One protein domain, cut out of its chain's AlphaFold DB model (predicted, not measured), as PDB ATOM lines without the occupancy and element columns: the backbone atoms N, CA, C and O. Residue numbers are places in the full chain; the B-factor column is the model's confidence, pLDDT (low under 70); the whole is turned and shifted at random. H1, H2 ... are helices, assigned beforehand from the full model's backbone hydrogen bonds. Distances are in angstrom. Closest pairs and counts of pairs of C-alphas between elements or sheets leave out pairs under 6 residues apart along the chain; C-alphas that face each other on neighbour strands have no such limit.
ATOM      1  N   CYS A  16      50.383  25.927 -59.557       98.56
ATOM      2  CA  CYS A  16      49.974  27.295 -59.223       98.56
ATOM      3  C   CYS A  16      49.648  28.105 -60.486       98.56
ATOM      4  O   CYS A  16      48.607  28.755 -60.570       98.56
ATOM      5  N   GLN A  17      50.513  28.016 -61.498       98.69
ATOM      6  CA  GLN A  17      50.326  28.667 -62.795       98.69
ATOM      7  C   GLN A  17      49.096  28.130 -63.530       98.69
ATOM      8  O   GLN A  17      48.357  28.912 -64.122       98.69
ATOM      9  N   MET A  18      48.844  26.818 -63.464       98.44
ATOM     10  CA  MET A  18      47.644  26.206 -64.036       98.44
ATOM     11  C   MET A  18      46.374  26.729 -63.352       98.44
ATOM     12  O   MET A  18      45.440  27.123 -64.045       98.44
ATOM     13  N   LEU A  19      46.352  26.818 -62.017       98.75
ATOM     14  CA  LEU A  19      45.208  27.385 -61.292       98.75
ATOM     15  C   LEU A  19      44.951  28.836 -61.712       98.75
ATOM     16  O   LEU A  19      43.809  29.213 -61.979       98.75
ATOM     17  N   LYS A  20      46.019  29.637 -61.843       98.81
ATOM     18  CA  LYS A  20      45.908  31.014 -62.331       98.81
ATOM     19  C   LYS A  20      45.437  31.084 -63.788       98.81
ATOM     20  O   LYS A  20      44.674  31.980 -64.132       98.81
ATOM     21  N   HIS A  21      45.861  30.151 -64.638       98.62
ATOM     22  CA  HIS A  21      45.395  30.046 -66.018       98.62
ATOM     23  C   HIS A  21      43.888  29.770 -66.084       98.62
ATOM     24  O   HIS A  21      43.181  30.482 -66.793       98.62
ATOM     25  N   CYS A  22      43.388  28.799 -65.316       98.75
ATOM     26  CA  CYS A  22      41.956  28.509 -65.226       98.75
ATOM     27  C   CYS A  22      41.145  29.710 -64.721       98.75
ATOM     28  O   CYS A  22      40.096  30.014 -65.280       98.75
ATOM     29  N   ASP A  23      41.661  30.443 -63.730       98.81
ATOM     30  CA  ASP A  23      41.042  31.685 -63.250       98.81
ATOM     31  C   ASP A  23      40.940  32.733 -64.374       98.81
ATOM     32  O   ASP A  23      39.874  33.299 -64.610       98.81
ATOM     33  N   LEU A  24      42.022  32.953 -65.130       98.69
ATOM     34  CA  LEU A  24      42.018  33.896 -66.254       98.69
ATOM     35  C   LEU A  24      41.042  33.496 -67.367       98.69
ATOM     36  O   LEU A  24      40.442  34.379 -67.976       98.69
ATOM     37  N   VAL A  25      40.879  32.197 -67.639       98.38
ATOM     38  CA  VAL A  25      39.918  31.696 -68.637       98.38
ATOM     39  C   VAL A  25      38.484  32.005 -68.207       98.38
ATOM     40  O   VAL A  25      37.765  32.650 -68.967       98.38
ATOM     41  N   LEU A  26      38.104  31.700 -66.963       98.50
ATOM     42  CA  LEU A  26      36.778  32.052 -66.438       98.50
ATOM     43  C   LEU A  26      36.527  33.569 -66.454       98.50
ATOM     44  O   LEU A  26      35.422  34.026 -66.751       98.50
ATOM     45  N   GLN A  27      37.556  34.383 -66.200       98.62
ATOM     46  CA  GLN A  27      37.440  35.842 -66.291       98.62
ATOM     47  C   GLN A  27      37.122  36.346 -67.709       98.62
ATOM     48  O   GLN A  27      36.563  37.439 -67.838       98.62
ATOM     49  N   VAL A  28      37.420  35.576 -68.763       98.19
ATOM     50  CA  VAL A  28      36.962  35.880 -70.132       98.19
ATOM     51  C   VAL A  28      35.446  35.746 -70.221       98.19
ATOM     52  O   VAL A  28      34.789  36.655 -70.727       98.19
ATOM     53  N   ALA A  29      34.885  34.655 -69.695       96.81
ATOM     54  CA  ALA A  29      33.439  34.439 -69.667       96.81
ATOM     55  C   ALA A  29      32.713  35.507 -68.830       96.81
ATOM     56  O   ALA A  29      31.615  35.928 -69.174       96.81
ATOM     57  N   LEU A  30      33.358  36.009 -67.773       97.94
ATOM     58  CA  LEU A  30      32.850  37.106 -66.943       97.94
ATOM     59  C   LEU A  30      33.044  38.507 -67.552       97.94
ATOM     60  O   LEU A  30      32.682  39.498 -66.920       97.94
ATOM     61  N   GLY A  31      33.671  38.627 -68.728       96.19
ATOM     62  CA  GLY A  31      33.971  39.920 -69.356       96.19
ATOM     63  C   GLY A  31      35.012  40.766 -68.609       96.19
ATOM     64  O   GLY A  31      35.189  41.941 -68.919       96.19
ATOM     65  N   LYS A  32      35.718  40.186 -67.631       97.38
ATOM     66  CA  LYS A  32      36.773  40.849 -66.842       97.38
ATOM     67  C   LYS A  32      38.137  40.788 -67.527       97.38
ATOM     68  O   LYS A  32      39.026  41.568 -67.193       97.38
ATOM     69  N   PHE A  33      38.308  39.866 -68.476       96.31
ATOM     70  CA  PHE A  33      39.553  39.670 -69.205       96.31
ATOM     71  C   PHE A  33      39.327  39.629 -70.717       96.31
ATOM     72  O   PHE A  33      38.681  38.731 -71.254       96.31
ATOM     73  N   GLU A  34      39.897  40.597 -71.434       93.81
ATOM     74  CA  GLU A  34      39.708  40.701 -72.879       93.81
ATOM     75  C   GLU A  34      40.772  39.950 -73.685       93.81
ATOM     76  O   GLU A  34      41.977  40.253 -73.659       93.81
ATOM     77  N   LEU A  35      40.290  39.023 -74.512       96.56
ATOM     78  CA  LEU A  35      41.097  38.333 -75.506       96.56
ATOM     79  C   LEU A  35      41.357  39.219 -76.738       96.56
ATOM     80  O   LEU A  35      40.450  39.924 -77.209       96.56
ATOM     81  N   PRO A  36      42.583  39.174 -77.297       95.56
ATOM     82  CA  PRO A  36      42.919  39.925 -78.497       95.56
ATOM     83  C   PRO A  36      42.083  39.448 -79.690       95.56
ATOM     84  O   PRO A  36      41.590  38.318 -79.729       95.56
ATOM     85  N   ARG A  37      41.935  40.321 -80.690       94.25
ATOM     86  CA  ARG A  37      41.305  39.942 -81.959       94.25
ATOM     87  C   ARG A  37      42.148  38.873 -82.658       94.25
ATOM     88  O   ARG A  37      43.375  38.925 -82.616       94.25
ATOM     89  N   ILE A  38      41.471  37.952 -83.331       95.12
ATOM     90  CA  ILE A  38      42.081  36.948 -84.206       95.12
ATOM     91  C   ILE A  38      41.547  37.125 -85.621       95.12
ATOM     92  O   ILE A  38      40.521  37.775 -85.828       95.12
ATOM     93  N   ASN A  39      42.260  36.582 -86.604       95.62
ATOM     94  CA  ASN A  39      41.754  36.568 -87.971       95.62
ATOM     95  C   ASN A  39      40.596  35.563 -88.116       95.62
ATOM     96  O   ASN A  39      40.436  34.639 -87.316       95.62
ATOM     97  N   VAL A  40      39.816  35.737 -89.182       95.75
ATOM     98  CA  VAL A  40      38.620  34.927 -89.462       95.75
ATOM     99  C   VAL A  40      38.924  33.444 -89.692       95.75
ATOM    100  O   VAL A  40      38.058  32.607 -89.466       95.75
ATOM    101  N   ILE A  41      40.149  33.099 -90.104       97.00
ATOM    102  CA  ILE A  41      40.559  31.706 -90.326       97.00
ATOM    103  C   ILE A  41      40.688  30.986 -88.982       97.00
ATOM    104  O   ILE A  41      40.131  29.904 -88.814       97.00
ATOM    105  N   PHE A  42      41.370  31.590 -88.005       95.56
ATOM    106  CA  PHE A  42      41.486  31.011 -86.664       95.56
ATOM    107  C   PHE A  42      40.133  30.931 -85.958       95.56
ATOM    108  O   PHE A  42      39.860  29.934 -85.292       95.56
ATOM    109  N   GLU A  43      39.273  31.937 -86.131       96.31
ATOM    110  CA  GLU A  43      37.909  31.894 -85.599       96.31
ATOM    111  C   GLU A  43      37.088  30.761 -86.233       96.31
ATOM    112  O   GLU A  43      36.446  30.000 -85.514       96.31
ATOM    113  N   ALA A  44      37.155  30.582 -87.556       97.75
ATOM    114  CA  ALA A  44      36.477  29.477 -88.228       97.75
ATOM    115  C   ALA A  44      36.953  28.115 -87.697       97.75
ATOM    116  O   ALA A  44      36.125  27.269 -87.361       97.75
ATOM    117  N   VAL A  45      38.270  27.920 -87.550       96.50
ATOM    118  CA  VAL A  45      38.844  26.698 -86.959       96.50
ATOM    119  C   VAL A  45      38.305  26.468 -85.547       96.50
ATOM    120  O   VAL A  45      37.853  25.366 -85.247       96.50
ATOM    121  N   GLY A  46      38.288  27.499 -84.699       95.88
ATOM    122  CA  GLY A  46      37.755  27.395 -83.343       95.88
ATOM    123  C   GLY A  46      36.268  27.034 -83.306       95.88
ATOM    124  O   GLY A  46      35.869  26.169 -82.527       95.88
ATOM    125  N   ILE A  47      35.448  27.622 -84.181       97.38
ATOM    126  CA  ILE A  47      34.027  27.266 -84.321       97.38
ATOM    127  C   ILE A  47      33.871  25.785 -84.693       97.38
ATOM    128  O   ILE A  47      33.086  25.083 -84.053       97.38
ATOM    129  N   PHE A  48      34.636  25.286 -85.673       96.81
ATOM    130  CA  PHE A  48      34.612  23.866 -86.040       96.81
ATOM    131  C   PHE A  48      35.042  22.966 -84.878       96.81
ATOM    132  O   PHE A  48      34.374  21.969 -84.617       96.81
ATOM    133  N   THR A  49      36.092  23.335 -84.138       95.38
ATOM    134  CA  THR A  49      36.529  22.603 -82.939       95.38
ATOM    135  C   THR A  49      35.434  22.550 -81.875       95.38
ATOM    136  O   THR A  49      35.165  21.479 -81.341       95.38
ATOM    137  N   LYS A  50      34.743  23.663 -81.593       96.00
ATOM    138  CA  LYS A  50      33.625  23.670 -80.633       96.00
ATOM    139  C   LYS A  50      32.508  22.706 -81.054       96.00
ATOM    140  O   LYS A  50      31.980  21.986 -80.206       96.00
ATOM    141  N   ILE A  51      32.135  22.709 -82.336       96.75
ATOM    142  CA  ILE A  51      31.083  21.835 -82.882       96.75
ATOM    143  C   ILE A  51      31.502  20.364 -82.773       96.75
ATOM    144  O   ILE A  51      30.738  19.531 -82.296       96.75
ATOM    145  N   GLU A  52      32.730  20.053 -83.181       95.94
ATOM    146  CA  GLU A  52      33.316  18.714 -83.126       95.94
ATOM    147  C   GLU A  52      33.341  18.174 -81.685       95.94
ATOM    148  O   GLU A  52      32.833  17.080 -81.428       95.94
ATOM    149  N   MET A  53      33.786  18.987 -80.720       95.69
ATOM    150  CA  MET A  53      33.767  18.627 -79.299       95.69
ATOM    151  C   MET A  53      32.357  18.328 -78.778       95.69
ATOM    152  O   MET A  53      32.204  17.403 -77.982       95.69
ATOM    153  N   HIS A  54      31.329  19.060 -79.221       95.12
ATOM    154  CA  HIS A  54      29.940  18.782 -78.839       95.12
ATOM    155  C   HIS A  54      29.417  17.477 -79.447       95.12
ATOM    156  O   HIS A  54      28.789  16.688 -78.745       95.12
ATOM    157  N   ILE A  55      29.675  17.237 -80.736       95.81
ATOM    158  CA  ILE A  55      29.159  16.063 -81.457       95.81
ATOM    159  C   ILE A  55      29.783  14.774 -80.924       95.81
ATOM    160  O   ILE A  55      29.079  13.797 -80.679       95.81
ATOM    161  N   PHE A  56      31.103  14.767 -80.742       95.38
ATOM    162  CA  PHE A  56      31.843  13.562 -80.365       95.38
ATOM    163  C   PHE A  56      32.115  13.467 -78.862       95.38
ATOM    164  O   PHE A  56      32.701  12.491 -78.402       95.38
ATOM    165  N   ASN A  57      31.697  14.473 -78.085       91.94
ATOM    166  CA  ASN A  57      32.009  14.608 -76.661       91.94
ATOM    167  C   ASN A  57      33.524  14.540 -76.370       91.94
ATOM    168  O   ASN A  57      33.954  14.112 -75.292       91.94
ATOM    169  N   ASN A  58      34.349  14.975 -77.325       91.00
ATOM    170  CA  ASN A  58      35.798  14.901 -77.209       91.00
ATOM    171  C   ASN A  58      36.323  15.809 -76.086       91.00
ATOM    172  O   ASN A  58      35.706  16.801 -75.688       91.00
ATOM    173  N   GLY A  59      37.445  15.402 -75.495       91.94
ATOM    174  CA  GLY A  59      38.193  16.235 -74.556       91.94
ATOM    175  C   GLY A  59      39.075  17.237 -75.296       91.94
ATOM    176  O   GLY A  59      39.321  17.091 -76.491       91.94
ATOM    177  N   PHE A  78      50.198  29.166 -54.415       98.56
ATOM    178  CA  PHE A  78      49.216  28.090 -54.562       98.56
ATOM    179  C   PHE A  78      47.870  28.444 -53.925       98.56
ATOM    180  O   PHE A  78      46.832  28.329 -54.585       98.56
ATOM    181  N   ASP A  79      47.879  28.894 -52.672       98.31
ATOM    182  CA  ASP A  79      46.662  29.146 -51.906       98.31
ATOM    183  C   ASP A  79      45.916  30.368 -52.440       98.31
ATOM    184  O   ASP A  79      44.690  30.330 -52.592       98.31
ATOM    185  N   VAL A  80      46.647  31.415 -52.835       98.56
ATOM    186  CA  VAL A  80      46.076  32.586 -53.512       98.56
ATOM    187  C   VAL A  80      45.452  32.184 -54.848       98.56
ATOM    188  O   VAL A  80      44.310  32.550 -55.128       98.56
ATOM    189  N   SER A  81      46.158  31.408 -55.678       98.62
ATOM    190  CA  SER A  81      45.651  31.001 -56.999       98.62
ATOM    191  C   SER A  81      44.420  30.103 -56.883       98.62
ATOM    192  O   SER A  81      43.444  30.300 -57.605       98.62
ATOM    193  N   LYS A  82      44.429  29.157 -55.937       98.56
ATOM    194  CA  LYS A  82      43.288  28.286 -55.641       98.56
ATOM    195  C   LYS A  82      42.084  29.085 -55.144       98.56
ATOM    196  O   LYS A  82      40.977  28.876 -55.632       98.56
ATOM    197  N   THR A  83      42.296  30.000 -54.200       98.69
ATOM    198  CA  THR A  83      41.230  30.841 -53.634       98.69
ATOM    199  C   THR A  83      40.592  31.713 -54.709       98.69
ATOM    200  O   THR A  83      39.367  31.771 -54.808       98.69
ATOM    201  N   ASN A  84      41.412  32.336 -55.558       98.69
ATOM    202  CA  ASN A  84      40.928  33.150 -56.668       98.69
ATOM    203  C   ASN A  84      40.128  32.320 -57.672       98.69
ATOM    204  O   ASN A  84      39.016  32.712 -58.005       98.69
ATOM    205  N   LEU A  85      40.633  31.152 -58.088       98.75
ATOM    206  CA  LEU A  85      39.907  30.274 -59.008       98.75
ATOM    207  C   LEU A  85      38.530  29.881 -58.456       98.75
ATOM    208  O   LEU A  85      37.537  29.977 -59.170       98.75
ATOM    209  N   LEU A  86      38.454  29.464 -57.188       98.69
ATOM    210  CA  LEU A  86      37.185  29.072 -56.568       98.69
ATOM    211  C   LEU A  86      36.203  30.244 -56.473       98.69
ATOM    212  O   LEU A  86      35.014  30.065 -56.726       98.69
ATOM    213  N   LYS A  87      36.696  31.446 -56.161       98.81
ATOM    214  CA  LYS A  87      35.874  32.658 -56.149       98.81
ATOM    215  C   LYS A  87      35.337  32.986 -57.544       98.81
ATOM    216  O   LYS A  87      34.139  33.201 -57.695       98.81
ATOM    217  N   THR A  88      36.201  32.997 -58.556       98.75
ATOM    218  CA  THR A  88      35.813  33.266 -59.948       98.75
ATOM    219  C   THR A  88      34.831  32.210 -60.464       98.75
ATOM    220  O   THR A  88      33.917  32.541 -61.215       98.75
ATOM    221  N   LEU A  89      34.968  30.952 -60.035       98.56
ATOM    222  CA  LEU A  89      34.039  29.878 -60.383       98.56
ATOM    223  C   LEU A  89      32.640  30.095 -59.784       98.56
ATOM    224  O   LEU A  89      31.652  29.876 -60.482       98.56
ATOM    225  N   GLU A  90      32.541  30.546 -58.529       98.62
ATOM    226  CA  GLU A  90      31.242  30.880 -57.926       98.62
ATOM    227  C   GLU A  90      30.593  32.070 -58.643       98.62
ATOM    228  O   GLU A  90      29.421  32.011 -59.007       98.62
ATOM    229  N   GLU A  91      31.369  33.111 -58.959       98.56
ATOM    230  CA  GLU A  91      30.878  34.244 -59.754       98.56
ATOM    231  C   GLU A  91      30.403  33.807 -61.151       98.56
ATOM    232  O   GLU A  91      29.359  34.259 -61.620       98.56
ATOM    233  N   PHE A  92      31.138  32.910 -61.819       98.44
ATOM    234  CA  PHE A  92      30.730  32.337 -63.105       98.44
ATOM    235  C   PHE A  92      29.397  31.599 -62.986       98.44
ATOM    236  O   PHE A  92      28.498  31.831 -63.795       98.44
ATOM    237  N   ARG A  93      29.229  30.779 -61.944       98.00
ATOM    238  CA  ARG A  93      27.971  30.075 -61.680       98.00
ATOM    239  C   ARG A  93      26.805  31.047 -61.479       98.00
ATOM    240  O   ARG A  93      25.756  30.847 -62.088       98.00
ATOM    241  N   GLU A  94      26.980  32.111 -60.697       97.94
ATOM    242  CA  GLU A  94      25.933  33.127 -60.510       97.94
ATOM    243  C   GLU A  94      25.539  33.822 -61.823       97.94
ATOM    244  O   GLU A  94      24.371  34.159 -62.033       97.94
ATOM    245  N   VAL A  95      26.508  34.080 -62.707       97.31
ATOM    246  CA  VAL A  95      26.258  34.707 -64.013       97.31
ATOM    247  C   VAL A  95      25.533  33.750 -64.962       97.31
ATOM    248  O   VAL A  95      24.640  34.200 -65.687       97.31
ATOM    249  N   CYS A  96      25.842  32.448 -64.916       96.25
ATOM    250  CA  CYS A  96      25.077  31.409 -65.612       96.25
ATOM    251  C   CYS A  96      23.623  31.376 -65.128       96.25
ATOM    252  O   CYS A  96      22.711  31.493 -65.935       96.25
ATOM    253  N   GLU A  97      23.383  31.323 -63.811       95.25
ATOM    254  CA  GLU A  97      22.022  31.313 -63.241       95.25
ATOM    255  C   GLU A  97      21.192  32.536 -63.690       95.25
ATOM    256  O   GLU A  97      19.974  32.453 -63.866       95.25
ATOM    257  N   LYS A  98      21.858  33.671 -63.944       96.44
ATOM    258  CA  LYS A  98      21.254  34.920 -64.438       96.44
ATOM    259  C   LYS A  98      21.163  35.018 -65.969       96.44
ATOM    260  O   LYS A  98      20.684  36.041 -66.453       96.44
ATOM    261  N   ASN A  99      21.604  34.009 -66.728       93.75
ATOM    262  CA  ASN A  99      21.701  34.035 -68.197       93.75
ATOM    263  C   ASN A  99      22.449  35.280 -68.730       93.75
ATOM    264  O   ASN A  99      22.078  35.852 -69.754       93.75
ATOM    265  N   ASN A 100      23.492  35.734 -68.024       95.88
ATOM    266  CA  ASN A 100      24.179  37.002 -68.310       95.88
ATOM    267  C   ASN A 100      25.619  36.802 -68.820       95.88
ATOM    268  O   ASN A 100      26.529  37.561 -68.482       95.88
ATOM    269  N   LEU A 101      25.840  35.749 -69.606       97.06
ATOM    270  CA  LEU A 101      27.121  35.495 -70.262       97.06
ATOM    271  C   LEU A 101      27.207  36.215 -71.618       97.06
ATOM    272  O   LEU A 101      26.180  36.420 -72.269       97.06
ATOM    273  N   PRO A 102      28.420  36.555 -72.093       96.69
ATOM    274  CA  PRO A 102      28.614  37.114 -73.424       96.69
ATOM    275  C   PRO A 102      28.096  36.179 -74.520       96.69
ATOM    276  O   PRO A 102      28.334  34.972 -74.493       96.69
ATOM    277  N   ASP A 103      27.475  36.752 -75.546       97.00
ATOM    278  CA  ASP A 103      26.936  36.021 -76.699       97.00
ATOM    279  C   ASP A 103      28.015  35.573 -77.699       97.00
ATOM    280  O   ASP A 103      27.717  34.858 -78.660       97.00
ATOM    281  N   ARG A 104      29.276  35.981 -77.502       96.38
ATOM    282  CA  ARG A 104      30.390  35.683 -78.404       96.38
ATOM    283  C   ARG A 104      31.724  35.508 -77.675       96.38
ATOM    284  O   ARG A 104      32.138  36.350 -76.885       96.38
ATOM    285  N   HIS A 105      32.468  34.472 -78.057       97.31
ATOM    286  CA  HIS A 105      33.866  34.251 -77.693       97.31
ATOM    287  C   HIS A 105      34.801  34.530 -78.882       97.31
ATOM    288  O   HIS A 105      34.465  34.227 -80.026       97.31
ATOM    289  N   ARG A 106      36.012  35.058 -78.630       96.69
ATOM    290  CA  ARG A 106      36.969  35.440 -79.696       96.69
ATOM    291  C   ARG A 106      37.376  34.288 -80.612       96.69
ATOM    292  O   ARG A 106      37.637  34.541 -81.778       96.69
ATOM    293  N   LEU A 107      37.476  33.069 -80.080       96.31
ATOM    294  CA  LEU A 107      37.862  31.874 -80.841       96.31
ATOM    295  C   LEU A 107      36.664  31.011 -81.243       96.31
ATOM    296  O   LEU A 107      36.691  30.379 -82.288       96.31
ATOM    297  N   PHE A 108      35.625  30.967 -80.409       97.00
ATOM    298  CA  PHE A 108      34.541  29.987 -80.535       97.00
ATOM    299  C   PHE A 108      33.258  30.570 -81.149       97.00
ATOM    300  O   PHE A 108      32.232  29.885 -81.214       97.00
ATOM    301  N   GLY A 109      33.327  31.817 -81.628       97.00
ATOM    302  CA  GLY A 109      32.218  32.513 -82.266       97.00
ATOM    303  C   GLY A 109      31.060  32.740 -81.301       97.00
ATOM    304  O   GLY A 109      31.278  32.999 -80.121       97.00
ATOM    305  N   THR A 110      29.828  32.665 -81.805       97.81
ATOM    306  CA  THR A 110      28.612  32.789 -80.988       97.81
ATOM    307  C   THR A 110      28.565  31.714 -79.908       97.81
ATOM    308  O   THR A 110      28.817  30.548 -80.203       97.81
ATOM    309  N   MET A 111      28.226  32.094 -78.683       97.75
ATOM    310  CA  MET A 111      28.199  31.219 -77.518       97.75
ATOM    311  C   MET A 111      26.846  31.303 -76.820       97.75
ATOM    312  O   MET A 111      26.384  32.383 -76.466       97.75
ATOM    313  N   THR A 112      26.229  30.149 -76.600       97.00
ATOM    314  CA  THR A 112      25.122  29.994 -75.653       97.00
ATOM    315  C   THR A 112      25.662  29.730 -74.245       97.00
ATOM    316  O   THR A 112      26.824  29.356 -74.076       97.00
ATOM    317  N   GLU A 113      24.820  29.845 -73.215       96.56
ATOM    318  CA  GLU A 113      25.187  29.420 -71.852       96.56
ATOM    319  C   GLU A 113      25.643  27.949 -71.815       96.56
ATOM    320  O   GLU A 113      26.608  27.601 -71.132       96.56
ATOM    321  N   LYS A 114      25.008  27.082 -72.617       96.31
ATOM    322  CA  LYS A 114      25.402  25.672 -72.740       96.31
ATOM    323  C   LYS A 114      26.793  25.517 -73.346       96.31
ATOM    324  O   LYS A 114      27.559  24.693 -72.863       96.31
ATOM    325  N   ASP A 115      27.135  26.317 -74.357       97.69
ATOM    326  CA  ASP A 115      28.480  26.294 -74.941       97.69
ATOM    327  C   ASP A 115      29.535  26.715 -73.914       97.69
ATOM    328  O   ASP A 115      30.568  26.058 -73.793       97.69
ATOM    329  N   TRP A 116      29.275  27.796 -73.170       98.12
ATOM    330  CA  TRP A 116      30.179  28.287 -72.130       98.12
ATOM    331  C   TRP A 116      30.392  27.241 -71.044       98.12
ATOM    332  O   TRP A 116      31.520  26.831 -70.793       98.12
ATOM    333  N   THR A 117      29.311  26.758 -70.439       97.69
ATOM    334  CA  THR A 117      29.385  25.770 -69.354       97.69
ATOM    335  C   THR A 117      30.022  24.453 -69.807       97.69
ATOM    336  O   THR A 117      30.835  23.890 -69.073       97.69
ATOM    337  N   PHE A 118      29.735  23.985 -71.027       98.06
ATOM    338  CA  PHE A 118      30.375  22.800 -71.600       98.06
ATOM    339  C   PHE A 118      31.882  22.993 -71.799       98.06
ATOM    340  O   PHE A 118      32.669  22.133 -71.397       98.06
ATOM    341  N   LEU A 119      32.305  24.106 -72.407       97.75
ATOM    342  CA  LEU A 119      33.719  24.356 -72.685       97.75
ATOM    343  C   LEU A 119      34.525  24.629 -71.410       97.75
ATOM    344  O   LEU A 119      35.621  24.087 -71.286       97.75
ATOM    345  N   GLU A 120      33.977  25.374 -70.446       98.00
ATOM    346  CA  GLU A 120      34.615  25.597 -69.141       98.00
ATOM    347  C   GLU A 120      34.766  24.284 -68.362       98.00
ATOM    348  O   GLU A 120      35.836  23.996 -67.823       98.00
ATOM    349  N   TYR A 121      33.749  23.414 -68.379       97.81
ATOM    350  CA  TYR A 121      33.863  22.075 -67.798       97.81
ATOM    351  C   TYR A 121      34.989  21.265 -68.457       97.81
ATOM    352  O   TYR A 121      35.836  20.701 -67.766       97.81
ATOM    353  N   LYS A 122      35.029  21.219 -69.796       98.06
ATOM    354  CA  LYS A 122      36.067  20.491 -70.547       98.06
ATOM    355  C   LYS A 122      37.466  21.061 -70.304       98.06
ATOM    356  O   LYS A 122      38.432  20.298 -70.297       98.06
ATOM    357  N   HIS A 123      37.577  22.375 -70.118       98.12
ATOM    358  CA  HIS A 123      38.828  23.069 -69.817       98.12
ATOM    359  C   HIS A 123      39.350  22.736 -68.424       98.12
ATOM    360  O   HIS A 123      40.491  22.284 -68.293       98.12
ATOM    361  N   LEU A 124      38.503  22.860 -67.401       98.06
ATOM    362  CA  LEU A 124      38.861  22.486 -66.035       98.06
ATOM    363  C   LEU A 124      39.198  20.994 -65.939       98.06
ATOM    364  O   LEU A 124      40.239  20.645 -65.391       98.06
ATOM    365  N   ASP A 125      38.389  20.113 -66.533       97.94
ATOM    366  CA  ASP A 125      38.642  18.666 -66.575       97.94
ATOM    367  C   ASP A 125      39.978  18.328 -67.262       97.94
ATOM    368  O   ASP A 125      40.751  17.516 -66.750       97.94
ATOM    369  N   HIS A 126      40.308  18.990 -68.379       97.94
ATOM    370  CA  HIS A 126      41.607  18.831 -69.043       97.94
ATOM    371  C   HIS A 126      42.770  19.135 -68.091       97.94
ATOM    372  O   HIS A 126      43.734  18.365 -68.015       97.94
ATOM    373  N   HIS A 127      42.679  20.244 -67.359       98.12
ATOM    374  CA  HIS A 127      43.732  20.665 -66.446       98.12
ATOM    375  C   HIS A 127      43.762  19.864 -65.145       98.12
ATOM    376  O   HIS A 127      44.843  19.597 -64.641       98.12
ATOM    377  N   LEU A 128      42.636  19.389 -64.621       97.75
ATOM    378  CA  LEU A 128      42.636  18.479 -63.473       97.75
ATOM    379  C   LEU A 128      43.289  17.137 -63.834       97.75
ATOM    380  O   LEU A 128      44.208  16.686 -63.140       97.75
ATOM    381  N   LYS A 129      42.950  16.580 -65.003       97.00
ATOM    382  CA  LYS A 129      43.586  15.364 -65.532       97.00
ATOM    383  C   LYS A 129      45.081  15.535 -65.772       97.00
ATOM    384  O   LYS A 129      45.829  14.571 -65.597       97.00
ATOM    385  N   GLN A 130      45.544  16.740 -66.125       97.62
ATOM    386  CA  GLN A 130      46.975  17.057 -66.245       97.62
ATOM    387  C   GLN A 130      47.737  16.741 -64.951       97.62
ATOM    388  O   GLN A 130      48.913  16.394 -65.017       97.62
ATOM    389  N   PHE A 131      47.073  16.794 -63.796       97.56
ATOM    390  CA  PHE A 131      47.641  16.521 -62.475       97.56
ATOM    391  C   PHE A 131      47.068  15.248 -61.822       97.56
ATOM    392  O   PHE A 131      47.207  15.073 -60.613       97.56
TER     393      PHE A 131
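Overview. This is residues 16 to 59 and 78 to 131 of the 133 residues of the protein "DUF1569 domain-containing protein" of Chryseobacterium sp (UniProt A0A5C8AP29). Three helices, H1, H3 and H4, run side by side in a bundle, their centres making a triangle, while a fourth, H2, is set off from them and crosswise to H4. The long link after H3 folds into the space between H2 and the bundle around residues 107 and 108. The printed part has 98 residues with four named helices, in the order H1 H2 H3 H4, and no named strand; its class is all helix. It is compact, with a radius of gyration of the C-alphas of 13.6 A, and rounded, spanning 38 by 30 by 25 A.

Along the chain. Find C-alpha 16 at (49.974, 27.295, -59.223); from there H1 runs through residues 16 to 29, 20.8 A long. Next look at residues 40 to 56 for H2, 24.2 A, starting at (38.620, 34.927, -89.462). Past the cut, H3 takes residues 78 to 97, 28.7 A. H4, residues 113 to 130, covers 25.7 A and ends at C-alpha 130, (46.975, 17.057, -66.245).

Arrangement. Start with the bundle, H1, H3 and H4. H1 and H3 touch, closest at the C-alphas of Asp 23 and Leu 85, 4.6 A, with a shallow tilt of 21 degrees, the same way. H1 also touches H4, closest at the C-alphas of Cys 22 and Leu 124, 6.8 A, at 6 degrees, a shallow tilt, opposite ways. H3 and H4 are close but not clearly touching, with the closest C-alphas, Cys 96 and Glu 113, 6.6 A apart. H2 and H4 are close but not clearly touching, about perpendicular at 82 degrees; look at the closest C-alphas, Lys 50 and Leu 119, 8.0 A apart. H2 is apart from H1 and H3. In H2, H3 and H4 every O i to N i+4 pair is within hydrogen-bond range; in H1, 9 of 10 are.

Size, cuts and confidence. The C-alphas of Ile 41 and Asp 79, 39.0 A apart, are the two farthest apart. Residues 60 to 77 are not printed, and C-alphas 59 and 78 are 25.7 A apart across this cut. The link from H3 to H4 is long, 15 residues; in it, residues 104 to 105 pair antiparallel with 109 to 110. Mean pLDDT of the printed part is 97.1, and no printed residue is under 70.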